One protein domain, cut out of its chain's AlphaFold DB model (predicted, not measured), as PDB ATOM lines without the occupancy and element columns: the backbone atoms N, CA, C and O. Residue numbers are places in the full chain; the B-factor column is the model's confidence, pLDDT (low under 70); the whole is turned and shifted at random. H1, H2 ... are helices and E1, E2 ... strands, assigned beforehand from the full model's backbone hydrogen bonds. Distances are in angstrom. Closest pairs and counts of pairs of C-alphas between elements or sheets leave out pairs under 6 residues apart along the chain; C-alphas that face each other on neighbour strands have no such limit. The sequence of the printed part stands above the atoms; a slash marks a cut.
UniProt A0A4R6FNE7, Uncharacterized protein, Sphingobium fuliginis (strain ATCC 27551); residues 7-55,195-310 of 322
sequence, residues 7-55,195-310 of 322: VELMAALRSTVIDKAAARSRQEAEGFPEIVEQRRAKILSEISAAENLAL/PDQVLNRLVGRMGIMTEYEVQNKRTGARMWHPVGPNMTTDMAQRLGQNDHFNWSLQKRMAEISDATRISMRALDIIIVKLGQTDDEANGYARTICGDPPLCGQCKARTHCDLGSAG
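What this domain is: This is residues 7 to 55 and 195 to 310 of the 322 residues of an uncharacterized protein of Sphingobium fuliginis (strain ATCC 27551) (UniProt A0A4R6FNE7). A two-stranded hairpin, E1 and E2, reaches out as an arm from one end of an elongated helical body, and residues 216 to 221 at its tip stick out. In the body H7 is the core, with H1, H3, H4 and H6 packed round it at crossed angles; H5 packs on H4, and H2 lies at the end far from the hairpin. The printed part has 165 residues, with eight named helices and two named strands in the order H1 H2 H3 H4 E1 E2 H5 H6 H7 H8; the sheet E1 - E2 is antiparallel and the class is mostly helix. The whole is compact, with a radius of gyration of the C-alphas of 16.7 A, and spans 63 by 40 by 25 A.

Where its parts are: E1 is residues 211 to 215, 13.2 A long, and E2 is residues 222 to 226, 13.3 A. H6, residues 243 to 260, is 25.5 A long, and H7, residues 264 to 275, is 17.3 A. H3, the longest helix, is residues 33 to 52, 28.2 A, ending at C-alpha 52 (264.588, 316.487, 268.873). H1 is residues 7 to 21, 20.1 A, beginning at C-alpha 7 (262.065, 335.708, 272.209). The shorter helices are H2, residues 26 to 31; H4, 197 to 205; H5, 233 to 240; and H8, 305 to 308, ending at C-alpha 308 (247.217, 344.520, 271.173).

How they stand to each other: E1 and E2 form an antiparallel hairpin at 154 degrees, with N 212 and O 225 within hydrogen-bond range at 2.9 A and N 214 and O 223 at 2.8 A. The closest C-alphas of E1 and H6 are those of Tyr 212 and Phe 245, 5.5 A. Residues 253 to 257 of H6 touch residues 264 to 267 of H7, about perpendicular at 75 degrees, closest at the C-alphas of Ser 257 and Met 264, 5.6 A. H7 is the hub, touching four helices. H4 touches it at 86 degrees, about perpendicular, closest at the C-alphas of Leu 199 and Val 272, 5.2 A. H1 touches it at a steep tilt of 51 degrees, the same way, closest at the C-alphas of Arg 14 and Ile 270, 5.6 A. Residues 47 to 51 of H3 touch residues 265 to 270 of H7, opposite ways at 36 degrees, only just steep; the closest C-alphas are those of Ala 50 and Ala 266, 5.0 A. H5 touches H4, closest at the C-alphas of Gln 197 and Gln 237, 4.6 A. H2 is close to H3 but not clearly touching, and H8 likewise to H4. Every O i to N i+4 pair is within hydrogen-bond range in H1 to H6; in H7 it is 6 of 8, and H8 is too short for one.

The domain as a whole: The C-alphas of Gly 31 and Thr 219, 63.6 A apart, are the two farthest. Residues 56 to 194 are not printed, and C-alphas 55 and 195 are 19.6 A apart across this cut. The link from H7 to H8, residues 276 to 304, is long. The mean pLDDT of the printed part is 95.5, and residue 310 is under 70.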
ATOM      1  N   VAL A   7     261.780 336.480 270.993       97.75
ATOM      2  CA  VAL A   7     262.065 335.708 272.209       97.75
ATOM      3  C   VAL A   7     260.912 335.844 273.197       97.75
ATOM      4  O   VAL A   7     260.358 334.837 273.635       97.75
ATOM      5  N   GLU A   8     260.486 337.074 273.485       97.62
ATOM      6  CA  GLU A   8     259.347 337.328 274.374       97.62
ATOM      7  C   GLU A   8     258.040 336.772 273.805       97.62
ATOM      8  O   GLU A   8     257.285 336.118 274.528       97.62
ATOM      9  N   LEU A   9     257.787 336.971 272.504       97.25
ATOM     10  CA  LEU A   9     256.589 336.433 271.865       97.25
ATOM     11  C   LEU A   9     256.548 334.904 271.984       97.25
ATOM     12  O   LEU A   9     255.548 334.365 272.459       97.25
ATOM     13  N   MET A  10     257.607 334.199 271.580       98.12
ATOM     14  CA  MET A  10     257.616 332.731 271.585       98.12
ATOM     15  C   MET A  10     257.602 332.156 273.000       98.12
ATOM     16  O   MET A  10     256.890 331.179 273.239       98.12
ATOM     17  N   ALA A  11     258.285 332.782 273.963       98.31
ATOM     18  CA  ALA A  11     258.193 332.397 275.370       98.31
ATOM     19  C   ALA A  11     256.751 332.529 275.894       98.31
ATOM     20  O   ALA A  11     256.221 331.611 276.530       98.31
ATOM     21  N   ALA A  12     256.074 333.634 275.568       98.31
ATOM     22  CA  ALA A  12     254.692 333.868 275.970       98.31
ATOM     23  C   ALA A  12     253.703 332.908 275.282       98.31
ATOM     24  O   ALA A  12     252.757 332.439 275.926       98.31
ATOM     25  N   LEU A  13     253.911 332.578 274.002       98.25
ATOM     26  CA  LEU A  13     253.106 331.584 273.280       98.25
ATOM     27  C   LEU A  13     253.308 330.181 273.868       98.25
ATOM     28  O   LEU A  13     252.320 329.543 274.231       98.25
ATOM     29  N   ARG A  14     254.559 329.737 274.060       98.25
ATOM     30  CA  ARG A  14     254.896 328.434 274.666       98.25
ATOM     31  C   ARG A  14     254.266 328.290 276.048       98.25
ATOM     32  O   ARG A  14     253.577 327.308 276.314       98.25
ATOM     33  N   SER A  15     254.417 329.303 276.900       98.12
ATOM     34  CA  SER A  15     253.798 329.315 278.228       98.12
ATOM     35  C   SER A  15     252.266 329.338 278.164       98.12
ATOM     36  O   SER A  15     251.608 328.717 278.992       98.12
ATOM     37  N   THR A  16     251.665 329.999 277.170       98.00
ATOM     38  CA  THR A  16     250.208 329.948 276.972       98.00
ATOM     39  C   THR A  16     249.744 328.539 276.603       98.00
ATOM     40  O   THR A  16     248.770 328.060 277.180       98.00
ATOM     41  N   VAL A  17     250.432 327.861 275.682       97.25
ATOM     42  CA  VAL A  17     250.098 326.481 275.298       97.25
ATOM     43  C   VAL A  17     250.189 325.551 276.507       97.25
ATOM     44  O   VAL A  17     249.226 324.854 276.806       97.25
ATOM     45  N   ILE A  18     251.289 325.598 277.255       97.06
ATOM     46  CA  ILE A  18     251.499 324.717 278.413       97.06
ATOM     47  C   ILE A  18     250.504 325.037 279.538       97.06
ATOM     48  O   ILE A  18     249.805 324.155 280.029       97.06
ATOM     49  N   ASP A  19     250.382 326.302 279.938       95.50
ATOM     50  CA  ASP A  19     249.660 326.636 281.171       95.50
ATOM     51  C   ASP A  19     248.160 326.804 280.962       95.50
ATOM     52  O   ASP A  19     247.377 326.570 281.885       95.50
ATOM     53  N   LYS A  20     247.760 327.302 279.786       96.25
ATOM     54  CA  LYS A  20     246.374 327.697 279.508       96.25
ATOM     55  C   LYS A  20     245.660 326.686 278.636       96.25
ATOM     56  O   LYS A  20     244.492 326.441 278.905       96.25
ATOM     57  N   ALA A  21     246.319 326.088 277.642       96.31
ATOM     58  CA  ALA A  21     245.652 325.093 276.802       96.31
ATOM     59  C   ALA A  21     245.417 323.759 277.537       96.31
ATOM     60  O   ALA A  21     244.486 323.046 277.188       96.31
ATOM     61  N   ALA A  22     246.189 323.452 278.587       96.94
ATOM     62  CA  ALA A  22     246.061 322.211 279.360       96.94
ATOM     63  C   ALA A  22     244.827 322.131 280.285       96.94
ATOM     64  O   ALA A  22     244.491 321.048 280.763       96.94
ATOM     65  N   ALA A  23     244.148 323.249 280.556       96.50
ATOM     66  CA  ALA A  23     243.016 323.305 281.483       96.50
ATOM     67  C   ALA A  23     241.783 323.917 280.819       96.50
ATOM     68  O   ALA A  23     241.859 325.026 280.285       96.50
ATOM     69  N   ARG A  24     240.626 323.255 280.920       95.19
ATOM     70  CA  ARG A  24     239.340 323.725 280.371       95.19
ATOM     71  C   ARG A  24     238.929 325.069 280.963       95.19
ATOM     72  O   ARG A  24     238.388 325.938 280.280       95.19
ATOM     73  N   SER A  25     239.192 325.252 282.254       94.75
ATOM     74  CA  SER A  25     238.820 326.443 283.008       94.75
ATOM     75  C   SER A  25     239.779 326.687 284.173       94.75
ATOM     76  O   SER A  25     240.610 325.847 284.514       94.75
ATOM     77  N   ARG A  26     239.642 327.853 284.813       94.12
ATOM     78  CA  ARG A  26     240.344 328.152 286.066       94.12
ATOM     79  C   ARG A  26     239.923 327.200 287.192       94.12
ATOM     80  O   ARG A  26     240.774 326.746 287.940       94.12
ATOM     81  N   GLN A  27     238.633 326.874 287.260       96.69
ATOM     82  CA  GLN A  27     238.086 325.971 288.267       96.69
ATOM     83  C   GLN A  27     238.642 324.550 288.126       96.69
ATOM     84  O   GLN A  27     238.929 323.925 289.137       96.69
ATOM     85  N   GLU A  28     238.838 324.046 286.901       96.19
ATOM     86  CA  GLU A  28     239.480 322.738 286.697       96.19
ATOM     87  C   GLU A  28     240.945 322.770 287.150       96.19
ATOM     88  O   GLU A  28     241.385 321.866 287.846       96.19
ATOM     89  N   ALA A  29     241.677 323.839 286.823       95.19
ATOM     90  CA  ALA A  29     243.068 323.983 287.246       95.19
ATOM     91  C   ALA A  29     243.238 324.055 288.774       95.19
ATOM     92  O   ALA A  29     244.251 323.595 289.288       95.19
ATOM     93  N   GLU A  30     242.270 324.634 289.487       96.38
ATOM     94  CA  GLU A  30     242.285 324.733 290.952       96.38
ATOM     95  C   GLU A  30     241.726 323.469 291.630       96.38
ATOM     96  O   GLU A  30     242.229 323.067 292.675       96.38
ATOM     97  N   GLY A  31     240.700 322.839 291.049       97.88
ATOM     98  CA  GLY A  31     239.999 321.691 291.638       97.88
ATOM     99  C   GLY A  31     240.566 320.317 291.273       97.88
ATOM    100  O   GLY A  31     240.375 319.381 292.041       97.88
ATOM    101  N   PHE A  32     241.252 320.200 290.132       97.44
ATOM    102  CA  PHE A  32     241.820 318.950 289.605       97.44
ATOM    103  C   PHE A  32     243.233 319.177 289.030       97.44
ATOM    104  O   PHE A  32     243.478 318.938 287.837       97.44
ATOM    105  N   PRO A  33     244.177 319.702 289.836       97.44
ATOM    106  CA  PRO A  33     245.516 320.048 289.363       97.44
ATOM    107  C   PRO A  33     246.258 318.850 288.752       97.44
ATOM    108  O   PRO A  33     246.977 319.013 287.769       97.44
ATOM    109  N   GLU A  34     246.045 317.637 289.257       98.12
ATOM    110  CA  GLU A  34     246.668 316.408 288.764       98.12
ATOM    111  C   GLU A  34     246.309 316.091 287.306       98.12
ATOM    112  O   GLU A  34     247.182 315.695 286.530       98.12
ATOM    113  N   ILE A  35     245.056 316.322 286.897       97.44
ATOM    114  CA  ILE A  35     244.620 316.116 285.507       97.44
ATOM    115  C   ILE A  35     245.301 317.139 284.594       97.44
ATOM    116  O   ILE A  35     245.757 316.807 283.496       97.44
ATOM    117  N   VAL A  36     245.404 318.390 285.049       97.81
ATOM    118  CA  VAL A  36     246.075 319.457 284.295       97.81
ATOM    119  C   VAL A  36     247.570 319.177 284.156       97.81
ATOM    120  O   VAL A  36     248.106 319.340 283.060       97.81
ATOM    121  N   GLU A  37     248.239 318.692 285.203       98.19
ATOM    122  CA  GLU A  37     249.658 318.318 285.133       98.19
ATOM    123  C   GLU A  37     249.909 317.141 284.180       98.19
ATOM    124  O   GLU A  37     250.848 317.185 283.384       98.19
ATOM    125  N   GLN A  38     249.034 316.129 284.155       97.94
ATOM    126  CA  GLN A  38     249.127 315.044 283.165       97.94
ATOM    127  C   GLN A  38     249.030 315.572 281.727       97.94
ATOM    128  O   GLN A  38     249.790 315.161 280.847       97.94
ATOM    129  N   ARG A  39     248.113 316.511 281.474       97.94
ATOM    130  CA  ARG A  39     247.966 317.150 280.160       97.94
ATOM    131  C   ARG A  39     249.181 318.014 279.808       97.94
ATOM    132  O   ARG A  39     249.667 317.934 278.681       97.94
ATOM    133  N   ARG A  40     249.732 318.773 280.761       98.19
ATOM    134  CA  ARG A  40     250.984 319.533 280.576       98.19
ATOM    135  C   ARG A  40     252.152 318.636 280.203       98.19
ATOM    136  O   ARG A  40     252.894 318.974 279.285       98.19
ATOM    137  N   ALA A  41     252.293 317.493 280.870       98.19
ATOM    138  CA  ALA A  41     253.342 316.529 280.568       98.19
ATOM    139  C   ALA A  41     253.253 316.027 279.116       98.19
ATOM    140  O   ALA A  41     254.273 315.967 278.431       98.19
ATOM    141  N   LYS A  42     252.041 315.757 278.606       97.81
ATOM    142  CA  LYS A  42     251.827 315.396 277.191       97.81
ATOM    143  C   LYS A  42     252.259 316.510 276.238       97.81
ATOM    144  O   LYS A  42     253.030 316.251 275.318       97.81
ATOM    145  N   ILE A  43     251.836 317.750 276.497       97.44
ATOM    146  CA  ILE A  43     252.219 318.921 275.690       97.44
ATOM    147  C   ILE A  43     253.744 319.096 275.668       97.44
ATOM    148  O   ILE A  43     254.332 319.310 274.608       97.44
ATOM    149  N   LEU A  44     254.395 319.011 276.831       98.12
ATOM    150  CA  LEU A  44     255.850 319.124 276.950       98.12
ATOM    151  C   LEU A  44     256.567 317.998 276.204       98.12
ATOM    152  O   LEU A  44     257.560 318.261 275.528       98.12
ATOM    153  N   SER A  45     256.049 316.772 276.285       97.94
ATOM    154  CA  SER A  45     256.570 315.630 275.534       97.94
ATOM    155  C   SER A  45     256.454 315.843 274.023       97.94
ATOM    156  O   SER A  45     257.405 315.546 273.305       97.94
ATOM    157  N   GLU A  46     255.332 316.374 273.529       96.94
ATOM    158  CA  GLU A  46     255.131 316.654 272.099       96.94
ATOM    159  C   GLU A  46     256.084 317.756 271.603       96.94
ATOM    160  O   GLU A  46     256.728 317.597 270.565       96.94
ATOM    161  N   ILE A  47     256.242 318.844 272.367       97.38
ATOM    162  CA  ILE A  47     257.201 319.915 272.045       97.38
ATOM    163  C   ILE A  47     258.637 319.376 272.056       97.38
ATOM    164  O   ILE A  47     259.388 319.646 271.124       97.38
ATOM    165  N   SER A  48     259.010 318.584 273.063       97.69
ATOM    166  CA  SER A  48     260.344 317.977 273.154       97.69
ATOM    167  C   SER A  48     260.618 317.028 271.983       97.69
ATOM    168  O   SER A  48     261.685 317.078 271.374       97.69
ATOM    169  N   ALA A  49     259.644 316.200 271.595       96.88
ATOM    170  CA  ALA A  49     259.772 315.337 270.422       96.88
ATOM    171  C   ALA A  49     259.993 316.153 269.136       96.88
ATOM    172  O   ALA A  49     260.807 315.778 268.297       96.88
ATOM    173  N   ALA A  50     259.322 317.299 268.999       96.19
ATOM    174  CA  ALA A  50     259.526 318.227 267.890       96.19
ATOM    175  C   ALA A  50     260.872 318.968 267.917       96.19
ATOM    176  O   ALA A  50     261.417 319.276 266.856       96.19
ATOM    177  N   GLU A  51     261.410 319.276 269.096       96.75
ATOM    178  CA  GLU A  51     262.751 319.859 269.248       96.75
ATOM    179  C   GLU A  51     263.844 318.852 268.856       96.75
ATOM    180  O   GLU A  51     264.852 319.248 268.276       96.75
ATOM    181  N   ASN A  52     263.614 317.559 269.105       96.00
ATOM    182  CA  ASN A  52     264.588 316.487 268.873       96.00
ATOM    183  C   ASN A  52     264.424 315.744 267.537       96.00
ATOM    184  O   ASN A  52     265.231 314.867 267.226       96.00
ATOM    185  N   LEU A  53     263.392 316.053 266.744       95.06
ATOM    186  CA  LEU A  53     263.192 315.412 265.447       95.06
ATOM    187  C   LEU A  53     264.305 315.831 264.479       95.06
ATOM    188  O   LEU A  53     264.421 317.001 264.120       95.06
ATOM    189  N   ALA A  54     265.083 314.854 264.023       95.31
ATOM    190  CA  ALA A  54     266.166 315.045 263.071       95.31
ATOM    191  C   ALA A  54     265.914 314.257 261.782       95.31
ATOM    192  O   ALA A  54     265.232 313.231 261.782       95.31
ATOM    193  N   LEU A  55     266.494 314.748 260.686       96.25
ATOM    194  CA  LEU A  55     266.525 314.032 259.419       96.25
ATOM    195  C   LEU A  55     267.358 312.755 259.559       96.25
ATOM    196  O   LEU A  55     268.545 312.819 259.879       96.25
ATOM    197  N   PRO A 195     252.370 325.009 256.111       97.19
ATOM    198  CA  PRO A 195     251.556 326.204 255.873       97.19
ATOM    199  C   PRO A 195     250.056 325.876 255.775       97.19
ATOM    200  O   PRO A 195     249.402 326.145 254.765       97.19
ATOM    201  N   ASP A 196     249.498 325.235 256.801       95.69
ATOM    202  CA  ASP A 196     248.074 324.931 256.864       95.69
ATOM    203  C   ASP A 196     247.239 326.149 257.287       95.69
ATOM    204  O   ASP A 196     247.744 327.208 257.666       95.69
ATOM    205  N   GLN A 197     245.917 326.003 257.214       95.38
ATOM    206  CA  GLN A 197     244.994 327.085 257.547       95.38
ATOM    207  C   GLN A 197     245.129 327.581 258.995       95.38
ATOM    208  O   GLN A 197     244.811 328.735 259.267       95.38
ATOM    209  N   VAL A 198     245.561 326.735 259.936       95.88
ATOM    210  CA  VAL A 198     245.697 327.128 261.341       95.88
ATOM    211  C   VAL A 198     246.968 327.947 261.495       95.88
ATOM    212  O   VAL A 198     246.883 329.080 261.971       95.88
ATOM    213  N   LEU A 199     248.110 327.438 261.026       97.81
ATOM    214  CA  LEU A 199     249.376 328.165 261.082       97.81
ATOM    215  C   LEU A 199     249.256 329.515 260.369       97.81
ATOM    216  O   LEU A 199     249.502 330.552 260.982       97.81
ATOM    217  N   ASN A 200     248.787 329.522 259.118       98.00
ATOM    218  CA  ASN A 200     248.681 330.733 258.299       98.00
ATOM    219  C   ASN A 200     247.758 331.781 258.934       98.00
ATOM    220  O   ASN A 200     248.036 332.982 258.889       98.00
ATOM    221  N   ARG A 201     246.669 331.335 259.576       97.31
ATOM    222  CA  ARG A 201     245.768 332.224 260.311       97.31
ATOM    223  C   ARG A 201     246.478 332.882 261.483       97.31
ATOM    224  O   ARG A 201     246.353 334.090 261.684       97.31
ATOM    225  N   LEU A 202     247.201 332.093 262.265       97.94
ATOM    226  CA  LEU A 202     247.846 332.560 263.485       97.94
ATOM    227  C   LEU A 202     249.052 333.451 263.203       97.94
ATOM    228  O   LEU A 202     249.169 334.486 263.852       97.94
ATOM    229  N   VAL A 203     249.882 333.135 262.206       98.06
ATOM    230  CA  VAL A 203     251.027 333.993 261.854       98.06
ATOM    231  C   VAL A 203     250.586 335.371 261.362       98.06
ATOM    232  O   VAL A 203     251.242 336.356 261.694       98.06
ATOM    233  N   GLY A 204     249.450 335.465 260.659       96.88
ATOM    234  CA  GLY A 204     248.837 336.748 260.300       96.88
ATOM    235  C   GLY A 204     248.290 337.488 261.525       96.88
ATOM    236  O   GLY A 204     248.662 338.628 261.782       96.88
ATOM    237  N   ARG A 205     247.462 336.824 262.350       96.44
ATOM    238  CA  ARG A 205     246.886 337.411 263.584       96.44
ATOM    239  C   ARG A 205     247.947 337.919 264.558       96.44
ATOM    240  O   ARG A 205     247.755 338.943 265.209       96.44
ATOM    241  N   MET A 206     249.046 337.183 264.686       96.69
ATOM    242  CA  MET A 206     250.137 337.499 265.600       96.69
ATOM    243  C   MET A 206     251.099 338.543 265.041       96.69
ATOM    244  O   MET A 206     251.955 338.986 265.800       96.69
ATOM    245  N   GLY A 207     250.995 338.937 263.768       96.06
ATOM    246  CA  GLY A 207     251.979 339.818 263.132       96.06
ATOM    247  C   GLY A 207     253.348 339.163 262.938       96.06
ATOM    248  O   GLY A 207     254.363 339.852 262.897       96.06
ATOM    249  N   ILE A 208     253.402 337.830 262.888       97.06
ATOM    250  CA  ILE A 208     254.618 337.090 262.518       97.06
ATOM    251  C   ILE A 208     254.880 337.289 261.021       97.06
ATOM    252  O   ILE A 208     256.012 337.555 260.622       97.06
ATOM    253  N   MET A 209     253.812 337.212 260.222       97.25
ATOM    254  CA  MET A 209     253.792 337.544 258.800       97.25
ATOM    255  C   MET A 209     252.912 338.777 258.593       97.25
ATOM    256  O   MET A 209     251.710 338.712 258.838       97.25
ATOM    257  N   THR A 210     253.501 339.881 258.133       96.00
ATOM    258  CA  THR A 210     252.797 341.139 257.806       96.00
ATOM    259  C   THR A 210     252.741 341.408 256.307       96.00
ATOM    260  O   THR A 210     251.889 342.160 255.838       96.00
ATOM    261  N   GLU A 211     253.617 340.763 255.543       96.56
ATOM    262  CA  GLU A 211     253.673 340.798 254.088       96.56
ATOM    263  C   GLU A 211     254.438 339.577 253.562       96.56
ATOM    264  O   GLU A 211     255.116 338.878 254.319       96.56
ATOM    265  N   TYR A 212     254.322 339.305 252.266       97.38
ATOM    266  CA  TYR A 212     255.147 338.323 251.570       97.38
ATOM    267  C   TYR A 212     255.547 338.831 250.190       97.38
ATOM    268  O   TYR A 212     254.852 339.641 249.573       97.38
ATOM    269  N   GLU A 213     256.683 338.344 249.713       94.44
ATOM    270  CA  GLU A 213     257.274 338.798 248.465       94.44
ATOM    271  C   GLU A 213     256.845 337.913 247.291       94.44
ATOM    272  O   GLU A 213     257.017 336.694 247.312       94.44
ATOM    273  N   VAL A 214     256.367 338.544 246.223       94.88
ATOM    274  CA  VAL A 214     256.135 337.922 244.921       94.88
ATOM    275  C   VAL A 214     257.148 338.473 243.927       94.88
ATOM    276  O   VAL A 214     257.166 339.666 243.627       94.88
ATOM    277  N   GLN A 215     257.982 337.587 243.384       91.75
ATOM    278  CA  GLN A 215     258.921 337.926 242.322       91.75
ATOM    279  C   GLN A 215     258.372 337.478 240.968       91.75
ATOM    280  O   GLN A 215     258.088 336.297 240.746       91.75
ATOM    281  N   ASN A 216     258.265 338.414 240.029       89.81
ATOM    282  CA  ASN A 216     257.938 338.105 238.648       89.81
ATOM    283  C   ASN A 216     259.132 337.407 237.982       89.81
ATOM    284  O   ASN A 216     260.177 338.016 237.771       89.81
ATOM    285  N   LYS A 217     258.965 336.136 237.601       88.69
ATOM    286  CA  LYS A 217     260.041 335.328 236.999       88.69
ATOM    287  C   LYS A 217     260.554 335.863 235.655       88.69
ATOM    288  O   LYS A 217     261.683 335.566 235.290       88.69
ATOM    289  N   ARG A 218     259.742 336.623 234.909       91.38
ATOM    290  CA  ARG A 218     260.108 337.154 233.585       91.38
ATOM    291  C   ARG A 218     260.842 338.486 233.681       91.38
ATOM    292  O   ARG A 218     261.781 338.709 232.929       91.38
ATOM    293  N   THR A 219     260.386 339.378 234.557       93.62
ATOM    294  CA  THR A 219     260.924 340.746 234.657       93.62
ATOM    295  C   THR A 219     261.885 340.935 235.825       93.62
ATOM    296  O   THR A 219     262.552 341.961 235.899       93.62
ATOM    297  N   GLY A 220     261.925 339.995 236.772       92.00
ATOM    298  CA  GLY A 220     262.658 340.128 238.030       92.00
ATOM    299  C   GLY A 220     262.025 341.107 239.024       92.00
ATOM    300  O   GLY A 220     262.528 341.230 240.140       92.00
ATOM    301  N   ALA A 221     260.930 341.785 238.655       93.69
ATOM    302  CA  ALA A 221     260.256 342.757 239.509       93.69
ATOM    303  C   ALA A 221     259.726 342.098 240.789       93.69
ATOM    304  O   ALA A 221     259.160 341.003 240.742       93.69
ATOM    305  N   ARG A 222     259.891 342.785 241.921       95.38
ATOM    306  CA  ARG A 222     259.478 342.324 243.252       95.38
ATOM    307  C   ARG A 222     258.276 343.142 243.711       95.38
ATOM    308  O   ARG A 222     258.306 344.369 243.636       95.38
ATOM    309  N   MET A 223     257.234 342.467 244.176       95.44
ATOM    310  CA  MET A 223     256.025 343.069 244.733       95.44
ATOM    311  C   MET A 223     255.781 342.505 246.129       95.44
ATOM    312  O   MET A 223     255.917 341.304 246.346       95.44
ATOM    313  N   TRP A 224     255.404 343.368 247.065       96.19
ATOM    314  CA  TRP A 224     255.071 342.979 248.432       96.19
ATOM    315  C   TRP A 224     253.557 342.938 248.596       96.19
ATOM    316  O   TRP A 224     252.860 343.900 248.272       96.19
ATOM    317  N   HIS A 225     253.047 341.806 249.071       96.69
ATOM    318  CA  HIS A 225     251.625 341.589 249.305       96.69
ATOM    319  C   HIS A 225     251.344 341.583 250.808       96.69
ATOM    320  O   HIS A 225     251.946 340.776 251.519       96.69
ATOM    321  N   PRO A 226     250.425 342.425 251.308       96.62
ATOM    322  CA  PRO A 226     250.167 342.533 252.737       96.62
ATOM    323  C   PRO A 226     249.446 341.297 253.295       96.62
ATOM    324  O   PRO A 226     248.628 340.661 252.627       96.62
ATOM    325  N   VAL A 227     249.709 341.005 254.566       96.00
ATOM    326  CA  VAL A 227     249.072 339.965 255.382       96.00
ATOM    327  C   VAL A 227     248.494 340.647 256.619       96.00
ATOM    328  O   VAL A 227     249.220 341.093 257.501       96.00
ATOM    329  N   GLY A 228     247.167 340.782 256.665       90.69
ATOM    330  CA  GLY A 228     246.484 341.494 257.747       90.69
ATOM    331  C   GLY A 228     246.195 340.624 258.982       90.69
ATOM    332  O   GLY A 228     245.998 339.412 258.847       90.69
ATOM    333  N   PRO A 229     246.054 341.232 260.178       90.88
ATOM    334  CA  PRO A 229     245.755 340.508 261.416       90.88
ATOM    335  C   PRO A 229     244.324 339.950 261.478       90.88
ATOM    336  O   PRO A 229     244.064 339.007 262.221       90.88
ATOM    337  N   ASN A 230     243.393 340.461 260.665       90.69
ATOM    338  CA  ASN A 230     242.013 339.962 260.564       90.69
ATOM    339  C   ASN A 230     241.910 338.722 259.653       90.69
ATOM    340  O   ASN A 230     241.059 338.645 258.770       90.69
ATOM    341  N   MET A 231     242.812 337.757 259.844       92.31
ATOM    342  CA  MET A 231     242.895 336.553 259.021       92.31
ATOM    343  C   MET A 231     241.755 335.577 259.355       92.31
ATOM    344  O   MET A 231     241.639 335.108 260.498       92.31
ATOM    345  N   THR A 232     240.927 335.254 258.359       90.50
ATOM    346  CA  THR A 232     239.909 334.191 258.438       90.50
ATOM    347  C   THR A 232     240.500 332.837 258.042       90.50
ATOM    348  O   THR A 232     241.587 332.765 257.465       90.50
ATOM    349  N   THR A 233     239.786 331.746 258.333       90.56
ATOM    350  CA  THR A 233     240.196 330.396 257.911       90.56
ATOM    351  C   THR A 233     240.288 330.283 256.384       90.56
ATOM    352  O   THR A 233     241.299 329.802 255.883       90.56
ATOM    353  N   ASP A 234     239.317 330.816 255.638       92.25
ATOM    354  CA  ASP A 234     239.316 330.762 254.167       92.25
ATOM    355  C   ASP A 234     240.478 331.553 253.550       92.25
ATOM    356  O   ASP A 234     241.112 331.118 252.586       92.25
ATOM    357  N   MET A 235     240.796 332.726 254.112       94.62
ATOM    358  CA  MET A 235     241.967 333.502 253.692       94.62
ATOM    359  C   MET A 235     243.258 332.717 253.941       94.62
ATOM    360  O   MET A 235     244.084 332.597 253.037       94.62
ATOM    361  N   ALA A 236     243.396 332.131 255.131       95.81
ATOM    362  CA  ALA A 236     244.547 331.326 255.516       95.81
ATOM    363  C   ALA A 236     244.708 330.057 254.656       95.81
ATOM    364  O   ALA A 236     245.830 329.694 254.296       95.81
ATOM    365  N   GLN A 237     243.599 329.413 254.277       94.44
ATOM    366  CA  GLN A 237     243.596 328.263 253.374       94.44
ATOM    367  C   GLN A 237     244.099 328.642 251.977       94.44
ATOM    368  O   GLN A 237     244.926 327.922 251.419       94.44
ATOM    369  N   ARG A 238     243.645 329.775 251.421       95.12
ATOM    370  CA  ARG A 238     244.128 330.271 250.118       95.12
ATOM    371  C   ARG A 238     245.613 330.620 250.151       95.12
ATOM    372  O   ARG A 238     246.323 330.292 249.206       95.12
ATOM    373  N   LEU A 239     246.090 331.228 251.240       96.25
ATOM    374  CA  LEU A 239     247.517 331.514 251.421       96.25
ATOM    375  C   LEU A 239     248.370 330.242 251.427       96.25
ATOM    376  O   LEU A 239     249.433 330.239 250.819       96.25
ATOM    377  N   GLY A 240     247.882 329.144 252.012       95.31
ATOM    378  CA  GLY A 240     248.611 327.868 252.037       95.31
ATOM    379  C   GLY A 240     248.820 327.229 250.660       95.31
ATOM    380  O   GLY A 240     249.673 326.357 250.509       95.31
ATOM    381  N   GLN A 241     248.075 327.672 249.643       94.56
ATOM    382  CA  GLN A 241     248.249 327.258 248.246       94.56
ATOM    383  C   GLN A 241     249.138 328.223 247.442       94.56
ATOM    384  O   GLN A 241     249.357 328.008 246.253       94.56
ATOM    385  N   ASN A 242     249.631 329.303 248.055       95.94
ATOM    386  CA  ASN A 242     250.470 330.294 247.394       95.94
ATOM    387  C   ASN A 242     251.951 330.019 247.694       95.94
ATOM    388  O   ASN A 242     252.424 330.238 248.808       95.94
ATOM    389  N   ASP A 243     252.700 329.585 246.679       95.25
ATOM    390  CA  ASP A 243     254.119 329.237 246.823       95.25
ATOM    391  C   ASP A 243     254.983 330.402 247.329       95.25
ATOM    392  O   ASP A 243     255.876 330.197 248.152       95.25
ATOM    393  N   HIS A 244     254.711 331.632 246.883       96.00
ATOM    394  CA  HIS A 244     255.454 332.818 247.318       96.00
ATOM    395  C   HIS A 244     255.246 333.103 248.809       96.00
ATOM    396  O   HIS A 244     256.210 333.367 249.535       96.00
ATOM    397  N   PHE A 245     254.002 333.001 249.281       97.62
ATOM    398  CA  PHE A 245     253.690 333.105 250.702       97.62
ATOM    399  C   PHE A 245     254.352 331.973 251.492       97.62
ATOM    400  O   PHE A 245     255.018 332.243 252.487       97.62
ATOM    401  N   ASN A 246     254.228 330.726 251.031       97.81
ATOM    402  CA  ASN A 246     254.758 329.558 251.731       97.81
ATOM    403  C   ASN A 246     256.271 329.652 251.934       97.81
ATOM    404  O   ASN A 246     256.748 329.426 253.043       97.81
ATOM    405  N   TRP A 247     257.029 330.040 250.906       96.81
ATOM    406  CA  TRP A 247     258.471 330.240 251.049       96.81
ATOM    407  C   TRP A 247     258.807 331.486 251.879       96.81
ATOM    408  O   TRP A 247     259.716 331.434 252.700       96.81
ATOM    409  N   SER A 248     258.045 332.575 251.782       96.88
ATOM    410  CA  SER A 248     258.237 333.715 252.698       96.88
ATOM    411  C   SER A 248     258.017 333.309 254.163       96.88
ATOM    412  O   SER A 248     258.793 333.696 255.037       96.88
ATOM    413  N   LEU A 249     257.019 332.456 254.426       98.00
ATOM    414  CA  LEU A 249     256.759 331.877 255.741       98.00
ATOM    415  C   LEU A 249     257.924 331.000 256.209       98.00
ATOM    416  O   LEU A 249     258.386 331.184 257.330       98.00
ATOM    417  N   GLN A 250     258.436 330.087 255.374       98.12
ATOM    418  CA  GLN A 250     259.581 329.247 255.759       98.12
ATOM    419  C   GLN A 250     260.788 330.097 256.169       98.12
ATOM    420  O   GLN A 250     261.422 329.814 257.185       98.12
ATOM    421  N   LYS A 251     261.081 331.162 255.412       96.94
ATOM    422  CA  LYS A 251     262.180 332.080 255.723       96.94
ATOM    423  C   LYS A 251     261.959 332.782 257.063       96.94
ATOM    424  O   LYS A 251     262.840 332.747 257.917       96.94
ATOM    425  N   ARG A 252     260.769 333.347 257.285       97.50
ATOM    426  CA  ARG A 252     260.433 334.023 258.547       97.50
ATOM    427  C   ARG A 252     260.496 333.078 259.748       97.50
ATOM    428  O   ARG A 252     260.969 333.460 260.813       97.50
ATOM    429  N   MET A 253     260.043 331.841 259.590       98.19
ATOM    430  CA  MET A 253     260.098 330.846 260.662       98.19
ATOM    431  C   MET A 253     261.531 330.384 260.954       98.19
ATOM    432  O   MET A 253     261.844 330.134 262.116       98.19
ATOM    433  N   ALA A 254     262.411 330.336 259.950       97.69
ATOM    434  CA  ALA A 254     263.839 330.099 260.157       97.69
ATOM    435  C   ALA A 254     264.499 331.254 260.936       97.69
ATOM    436  O   ALA A 254     265.186 331.005 261.920       97.69
ATOM    437  N   GLU A 255     264.203 332.511 260.581       97.19
ATOM    438  CA  GLU A 255     264.688 333.699 261.309       97.19
ATOM    439  C   GLU A 255     264.277 333.668 262.796       97.19
ATOM    440  O   GLU A 255     265.086 333.931 263.687       97.19
ATOM    441  N   ILE A 256     263.021 333.301 263.082       98.00
ATOM    442  CA  ILE A 256     262.518 333.164 264.459       98.00
ATOM    443  C   ILE A 256     263.179 331.980 265.170       98.00
ATOM    444  O   ILE A 256     263.535 332.095 266.344       98.00
ATOM    445  N   SER A 257     263.354 330.853 264.480       97.88
ATOM    446  CA  SER A 257     264.047 329.674 265.012       97.88
ATOM    447  C   SER A 257     265.463 330.035 265.460       97.88
ATOM    448  O   SER A 257     265.839 329.755 266.597       97.88
ATOM    449  N   ASP A 258     266.218 330.746 264.624       97.44
ATOM    450  CA  ASP A 258     267.579 331.184 264.941       97.44
ATOM    451  C   ASP A 258     267.616 332.155 266.127       97.44
ATOM    452  O   ASP A 258     268.439 331.995 267.034       97.44
ATOM    453  N   ALA A 259     266.695 333.124 266.159       97.69
ATOM    454  CA  ALA A 259     266.617 334.122 267.224       97.69
ATOM    455  C   ALA A 259     266.211 333.529 268.584       97.69
ATOM    456  O   ALA A 259     266.641 334.018 269.627       97.69
ATOM    457  N   THR A 260     265.370 332.493 268.585       97.88
ATOM    458  CA  THR A 260     264.786 331.918 269.811       97.88
ATOM    459  C   THR A 260     265.430 330.609 270.246       97.88
ATOM    460  O   THR A 260     265.197 330.171 271.370       97.88
ATOM    461  N   ARG A 261     266.237 329.985 269.376       97.69
ATOM    462  CA  ARG A 261     266.785 328.628 269.544       97.69
ATOM    463  C   ARG A 261     265.711 327.542 269.691       97.69
ATOM    464  O   ARG A 261     265.995 326.468 270.209       97.69
ATOM    465  N   ILE A 262     264.493 327.805 269.221       97.94
ATOM    466  CA  ILE A 262     263.395 326.833 269.161       97.94
ATOM    467  C   ILE A 262     263.346 326.273 267.742       97.94
ATOM    468  O   ILE A 262     263.290 327.052 266.795       97.94
ATOM    469  N   SER A 263     263.331 324.946 267.576       97.81
ATOM    470  CA  SER A 263     263.281 324.336 266.238       97.81
ATOM    471  C   SER A 263     262.045 324.798 265.457       97.81
ATOM    472  O   SER A 263     260.974 325.008 266.031       97.81
ATOM    473  N   MET A 264     262.142 324.903 264.127       98.19
ATOM    474  CA  MET A 264     260.987 325.260 263.286       98.19
ATOM    475  C   MET A 264     259.784 324.333 263.516       98.19
ATOM    476  O   MET A 264     258.646 324.799 263.540       98.19
ATOM    477  N   ARG A 265     260.019 323.038 263.769       97.25
ATOM    478  CA  ARG A 265     258.957 322.087 264.117       97.25
ATOM    479  C   ARG A 265     258.291 322.437 265.446       97.25
ATOM    480  O   ARG A 265     257.067 322.422 265.536       97.25
ATOM    481  N   ALA A 266     259.073 322.751 266.474       97.94
ATOM    482  CA  ALA A 266     258.529 323.141 267.767       97.94
ATOM    483  C   ALA A 266     257.781 324.479 267.677       97.94
ATOM    484  O   ALA A 266     256.723 324.619 268.290       97.94
ATOM    485  N   LEU A 267     258.252 325.424 266.854       98.44
ATOM    486  CA  LEU A 267     257.514 326.651 266.544       98.44
ATOM    487  C   LEU A 267     256.155 326.353 265.890       98.44
ATOM    488  O   LEU A 267     255.152 326.926 266.313       98.44
ATOM    489  N   ASP A 268     256.103 325.448 264.906       98.06
ATOM    490  CA  ASP A 268     254.850 324.988 264.284       98.06
ATOM    491  C   ASP A 268     253.874 324.468 265.348       98.06
ATOM    492  O   ASP A 268     252.749 324.954 265.422       98.06
ATOM    493  N   ILE A 269     254.319 323.582 266.247       96.81
ATOM    494  CA  ILE A 269     253.475 323.035 267.322       96.81
ATOM    495  C   ILE A 269     253.006 324.129 268.286       96.81
ATOM    496  O   ILE A 269     251.807 324.242 268.548       96.81
ATOM    497  N   ILE A 270     253.920 324.961 268.791       98.12
ATOM    498  CA  ILE A 270     253.600 326.046 269.731       98.12
ATOM    499  C   ILE A 270     252.552 326.991 269.131       98.12
ATOM    500  O   ILE A 270     251.632 327.421 269.828       98.12
ATOM    501  N   ILE A 271     252.661 327.311 267.842       98.19
ATOM    502  CA  ILE A 271     251.719 328.210 267.181       98.19
ATOM    503  C   ILE A 271     250.413 327.473 266.874       98.19
ATOM    504  O   ILE A 271     249.361 327.892 267.354       98.19
ATOM    505  N   VAL A 272     250.450 326.371 266.121       96.56
ATOM    506  CA  VAL A 272     249.258 325.655 265.630       96.56
ATOM    507  C   VAL A 272     248.336 325.244 266.773       96.56
ATOM    508  O   VAL A 272     247.128 325.481 266.696       96.56
ATOM    509  N   LYS A 273     248.884 324.715 267.871       96.06
ATOM    510  CA  LYS A 273     248.082 324.229 269.003       96.06
ATOM    511  C   LYS A 273     247.298 325.327 269.718       96.06
ATOM    512  O   LYS A 273     246.300 325.031 270.365       96.06
ATOM    513  N   LEU A 274     247.664 326.602 269.559       96.50
ATOM    514  CA  LEU A 274     246.833 327.698 270.064       96.50
ATOM    515  C   LEU A 274     245.511 327.816 269.305       96.50
ATOM    516  O   LEU A 274     244.517 328.204 269.911       96.50
ATOM    517  N   GLY A 275     245.488 327.552 267.999       94.81
ATOM    518  CA  GLY A 275     244.321 327.776 267.136       94.81
ATOM    519  C   GLY A 275     243.658 326.511 266.601       94.81
ATOM    520  O   GLY A 275     242.662 326.626 265.882       94.81
ATOM    521  N   GLN A 276     244.205 325.338 266.910       91.88
ATOM    522  CA  GLN A 276     243.588 324.049 266.621       91.88
ATOM    523  C   GLN A 276     242.403 323.807 267.569       91.88
ATOM    524  O   GLN A 276     242.417 324.273 268.710       91.88
ATOM    525  N   THR A 277     241.380 323.096 267.089       91.31
ATOM    526  CA  THR A 277     240.318 322.533 267.939       91.31
ATOM    527  C   THR A 277     240.940 321.766 269.107       91.31
ATOM    528  O   THR A 277     242.042 321.230 268.973       91.31
ATOM    529  N   ASP A 278     240.268 321.779 270.251       91.00
ATOM    530  CA  ASP A 278     240.695 321.036 271.426       91.00
ATOM    531  C   ASP A 278     240.921 319.550 271.108       91.00
ATOM    532  O   ASP A 278     240.252 318.940 270.279       91.00
ATOM    533  N   ASP A 279     241.947 318.995 271.742       91.06
ATOM    534  CA  ASP A 279     242.425 317.627 271.577       91.06
ATOM    535  C   ASP A 279     242.927 317.156 272.946       91.06
ATOM    536  O   ASP A 279     244.126 317.103 273.245       91.06
ATOM    537  N   GLU A 280     241.967 316.887 273.830       92.19
ATOM    538  CA  GLU A 280     242.231 316.485 275.209       92.19
ATOM    539  C   GLU A 280     243.063 315.207 275.310       92.19
ATOM    540  O   GLU A 280     243.875 315.074 276.232       92.19
ATOM    541  N   ALA A 281     242.907 314.290 274.351       89.50
ATOM    542  CA  ALA A 281     243.681 313.056 274.288       89.50
ATOM    543  C   ALA A 281     245.190 313.350 274.237       89.50
ATOM    544  O   ALA A 281     245.972 312.666 274.907       89.50
ATOM    545  N   ASN A 282     245.577 314.426 273.545       90.81
ATOM    546  CA  ASN A 282     246.957 314.906 273.434       90.81
ATOM    547  C   ASN A 282     247.304 316.038 274.418       90.81
ATOM    548  O   ASN A 282     248.382 316.618 274.349       90.81
ATOM    549  N   GLY A 283     246.425 316.331 275.379       94.88
ATOM    550  CA  GLY A 283     246.672 317.307 276.443       94.88
ATOM    551  C   GLY A 283     246.122 318.712 276.184       94.88
ATOM    552  O   GLY A 283     246.203 319.559 277.069       94.88
ATOM    553  N   TYR A 284     245.511 318.977 275.031       95.88
ATOM    554  CA  TYR A 284     244.990 320.300 274.675       95.88
ATOM    555  C   TYR A 284     243.507 320.411 275.021       95.88
ATOM    556  O   TYR A 284     242.642 320.197 274.183       95.88
ATOM    557  N   ALA A 285     243.198 320.771 276.261       96.44
ATOM    558  CA  ALA A 285     241.828 320.866 276.761       96.44
ATOM    559  C   ALA A 285     241.030 322.082 276.276       96.44
ATOM    560  O   ALA A 285     239.856 322.216 276.618       96.44
ATOM    561  N   ARG A 286     241.650 322.998 275.524       95.38
ATOM    562  CA  ARG A 286     240.950 324.124 274.898       95.38
ATOM    563  C   ARG A 286     241.733 324.770 273.764       95.38
ATOM    564  O   ARG A 286     242.959 324.876 273.813       95.38
ATOM    565  N   THR A 287     240.995 325.379 272.845       96.31
ATOM    566  CA  THR A 287     241.523 326.322 271.854       96.31
ATOM    567  C   THR A 287     241.665 327.734 272.441       96.31
ATOM    568  O   THR A 287     240.722 328.270 273.026       96.31
ATOM    569  N   ILE A 288     242.820 328.385 272.254       96.75
ATOM    570  CA  ILE A 288     243.085 329.751 272.752       96.75
ATOM    571  C   ILE A 288     242.845 330.817 271.674       96.75
ATOM    572  O   ILE A 288     242.196 331.828 271.926       96.75
ATOM    573  N   CYS A 289     243.346 330.617 270.460       96.31
ATOM    574  CA  CYS A 289     243.249 331.543 269.332       96.31
ATOM    575  C   CYS A 289     242.317 330.991 268.234       96.31
ATOM    576  O   CYS A 289     242.676 330.899 267.056       96.31
ATOM    577  N   GLY A 290     241.111 330.596 268.653       93.25
ATOM    578  CA  GLY A 290     240.028 330.110 267.796       93.25
ATOM    579  C   GLY A 290     239.176 331.236 267.205       93.25
ATOM    580  O   GLY A 290     239.667 332.348 266.976       93.25
ATOM    581  N   ASP A 291     237.903 330.945 266.949       89.12
ATOM    582  CA  ASP A 291     236.900 331.923 266.523       89.12
ATOM    583  C   ASP A 291     235.646 331.823 267.421       89.12
ATOM    584  O   ASP A 291     234.892 330.858 267.287       89.12
ATOM    585  N   PRO A 292     235.430 332.759 268.372       91.88
ATOM    586  CA  PRO A 292     236.266 333.924 268.684       91.88
ATOM    587  C   PRO A 292     237.556 333.563 269.459       91.88
ATOM    588  O   PRO A 292     237.599 332.556 270.168       91.88
ATOM    589  N   PRO A 293     238.619 334.390 269.385       94.06
ATOM    590  CA  PRO A 293     239.849 334.163 270.141       94.06
ATOM    591  C   PRO A 293     239.714 334.583 271.614       94.06
ATOM    592  O   PRO A 293     239.113 335.604 271.948       94.06
ATOM    593  N   LEU A 294     240.370 333.847 272.510       94.88
ATOM    594  CA  LEU A 294     240.426 334.102 273.951       94.88
ATOM    595  C   LEU A 294     241.636 334.971 274.326       94.88
ATOM    596  O   LEU A 294     242.422 334.624 275.210       94.88
ATOM    597  N   CYS A 295     241.801 336.122 273.665       95.38
ATOM    598  CA  CYS A 295     242.980 336.986 273.820       95.38
ATOM    599  C   CYS A 295     243.259 337.398 275.275       95.38
ATOM    600  O   CYS A 295     244.417 337.537 275.652       95.38
ATOM    601  N   GLY A 296     242.225 337.550 276.113       94.38
ATOM    602  CA  GLY A 296     242.381 337.865 277.539       94.38
ATOM    603  C   GLY A 296     243.063 336.769 278.367       94.38
ATOM    604  O   GLY A 296     243.497 337.034 279.481       94.38
ATOM    605  N   GLN A 297     243.168 335.552 277.832       94.69
ATOM    606  CA  GLN A 297     243.812 334.406 278.483       94.69
ATOM    607  C   GLN A 297     245.190 334.097 277.886       94.69
ATOM    608  O   GLN A 297     245.942 333.310 278.456       94.69
ATOM    609  N   CYS A 298     245.532 334.715 276.753       97.00
ATOM    610  CA  CYS A 298     246.792 334.504 276.054       97.00
ATOM    611  C   CYS A 298     247.883 335.413 276.630       97.00
ATOM    612  O   CYS A 298     247.763 336.639 276.569       97.00
ATOM    613  N   LYS A 299     248.977 334.837 277.144       97.12
ATOM    614  CA  LYS A 299     250.101 335.616 277.698       97.12
ATOM    615  C   LYS A 299     250.826 336.431 276.624       97.12
ATOM    616  O   LYS A 299     251.407 337.461 276.927       97.12
ATOM    617  N   ALA A 300     250.732 336.017 275.359       96.50
ATOM    618  CA  ALA A 300     251.311 336.728 274.222       96.50
ATOM    619  C   ALA A 300     250.490 337.946 273.758       96.50
ATOM    620  O   ALA A 300     250.849 338.575 272.764       96.50
ATOM    621  N   ARG A 301     249.377 338.285 274.428       95.62
ATOM    622  CA  ARG A 301     248.452 339.347 273.994       95.62
ATOM    623  C   ARG A 301     249.157 340.671 273.690       95.62
ATOM    624  O   ARG A 301     248.865 341.252 272.655       95.62
ATOM    625  N   THR A 302     250.060 341.114 274.563       94.44
ATOM    626  CA  THR A 302     250.805 342.386 274.459       94.44
ATOM    627  C   THR A 302     251.867 342.393 273.361       94.44
ATOM    628  O   THR A 302     252.341 343.455 272.981       94.44
ATOM    629  N   HIS A 303     252.232 341.218 272.844       94.56
ATOM    630  CA  HIS A 303     253.206 341.043 271.762       94.56
ATOM    631  C   HIS A 303     252.529 340.653 270.434       94.56
ATOM    632  O   HIS A 303     253.193 340.497 269.410       94.56
ATOM    633  N   CYS A 304     251.207 340.462 270.434       94.69
ATOM    634  CA  CYS A 304     250.405 339.988 269.308       94.69
ATOM    635  C   CYS A 304     249.618 341.149 268.693       94.69
ATOM    636  O   CYS A 304     248.949 341.879 269.425       94.69
ATOM    637  N   ASP A 305     249.639 341.288 267.365       94.56
ATOM    638  CA  ASP A 305     248.987 342.407 266.666       94.56
ATOM    639  C   ASP A 305     247.472 342.415 266.907       94.56
ATOM    640  O   ASP A 305     246.915 343.424 267.344       94.56
ATOM    641  N   LEU A 306     246.807 341.266 266.738       92.81
ATOM    642  CA  LEU A 306     245.378 341.123 267.042       92.81
ATOM    643  C   LEU A 306     245.074 341.342 268.535       92.81
ATOM    644  O   LEU A 306     244.046 341.916 268.889       92.81
ATOM    645  N   GLY A 307     245.945 340.860 269.427       90.44
ATOM    646  CA  GLY A 307     245.756 340.970 270.877       90.44
ATOM    647  C   GLY A 307     245.919 342.400 271.408       90.44
ATOM    648  O   GLY A 307     245.220 342.789 272.355       90.44
ATOM    649  N   SER A 308     246.819 343.162 270.783       89.12
ATOM    650  CA  SER A 308     247.217 344.520 271.173       89.12
ATOM    651  C   SER A 308     246.324 345.597 270.573       89.12
ATOM    652  O   SER A 308     246.109 346.617 271.219       89.12
ATOM    653  N   ALA A 309     245.716 345.351 269.406       82.81
ATOM    654  CA  ALA A 309     244.760 346.272 268.779       82.81
ATOM    655  C   ALA A 309     243.495 346.538 269.628       82.81
ATOM    656  O   ALA A 309     242.662 347.367 269.268       82.81
ATOM    657  N   GLY A 310     243.349 345.831 270.758       64.31
ATOM    658  CA  GLY A 310     242.110 345.727 271.508       64.31
ATOM    659  C   GLY A 310     241.119 344.906 270.693       64.31
ATOM    660  O   GLY A 310     240.960 345.105 269.493       64.31
TER     661      GLY A 310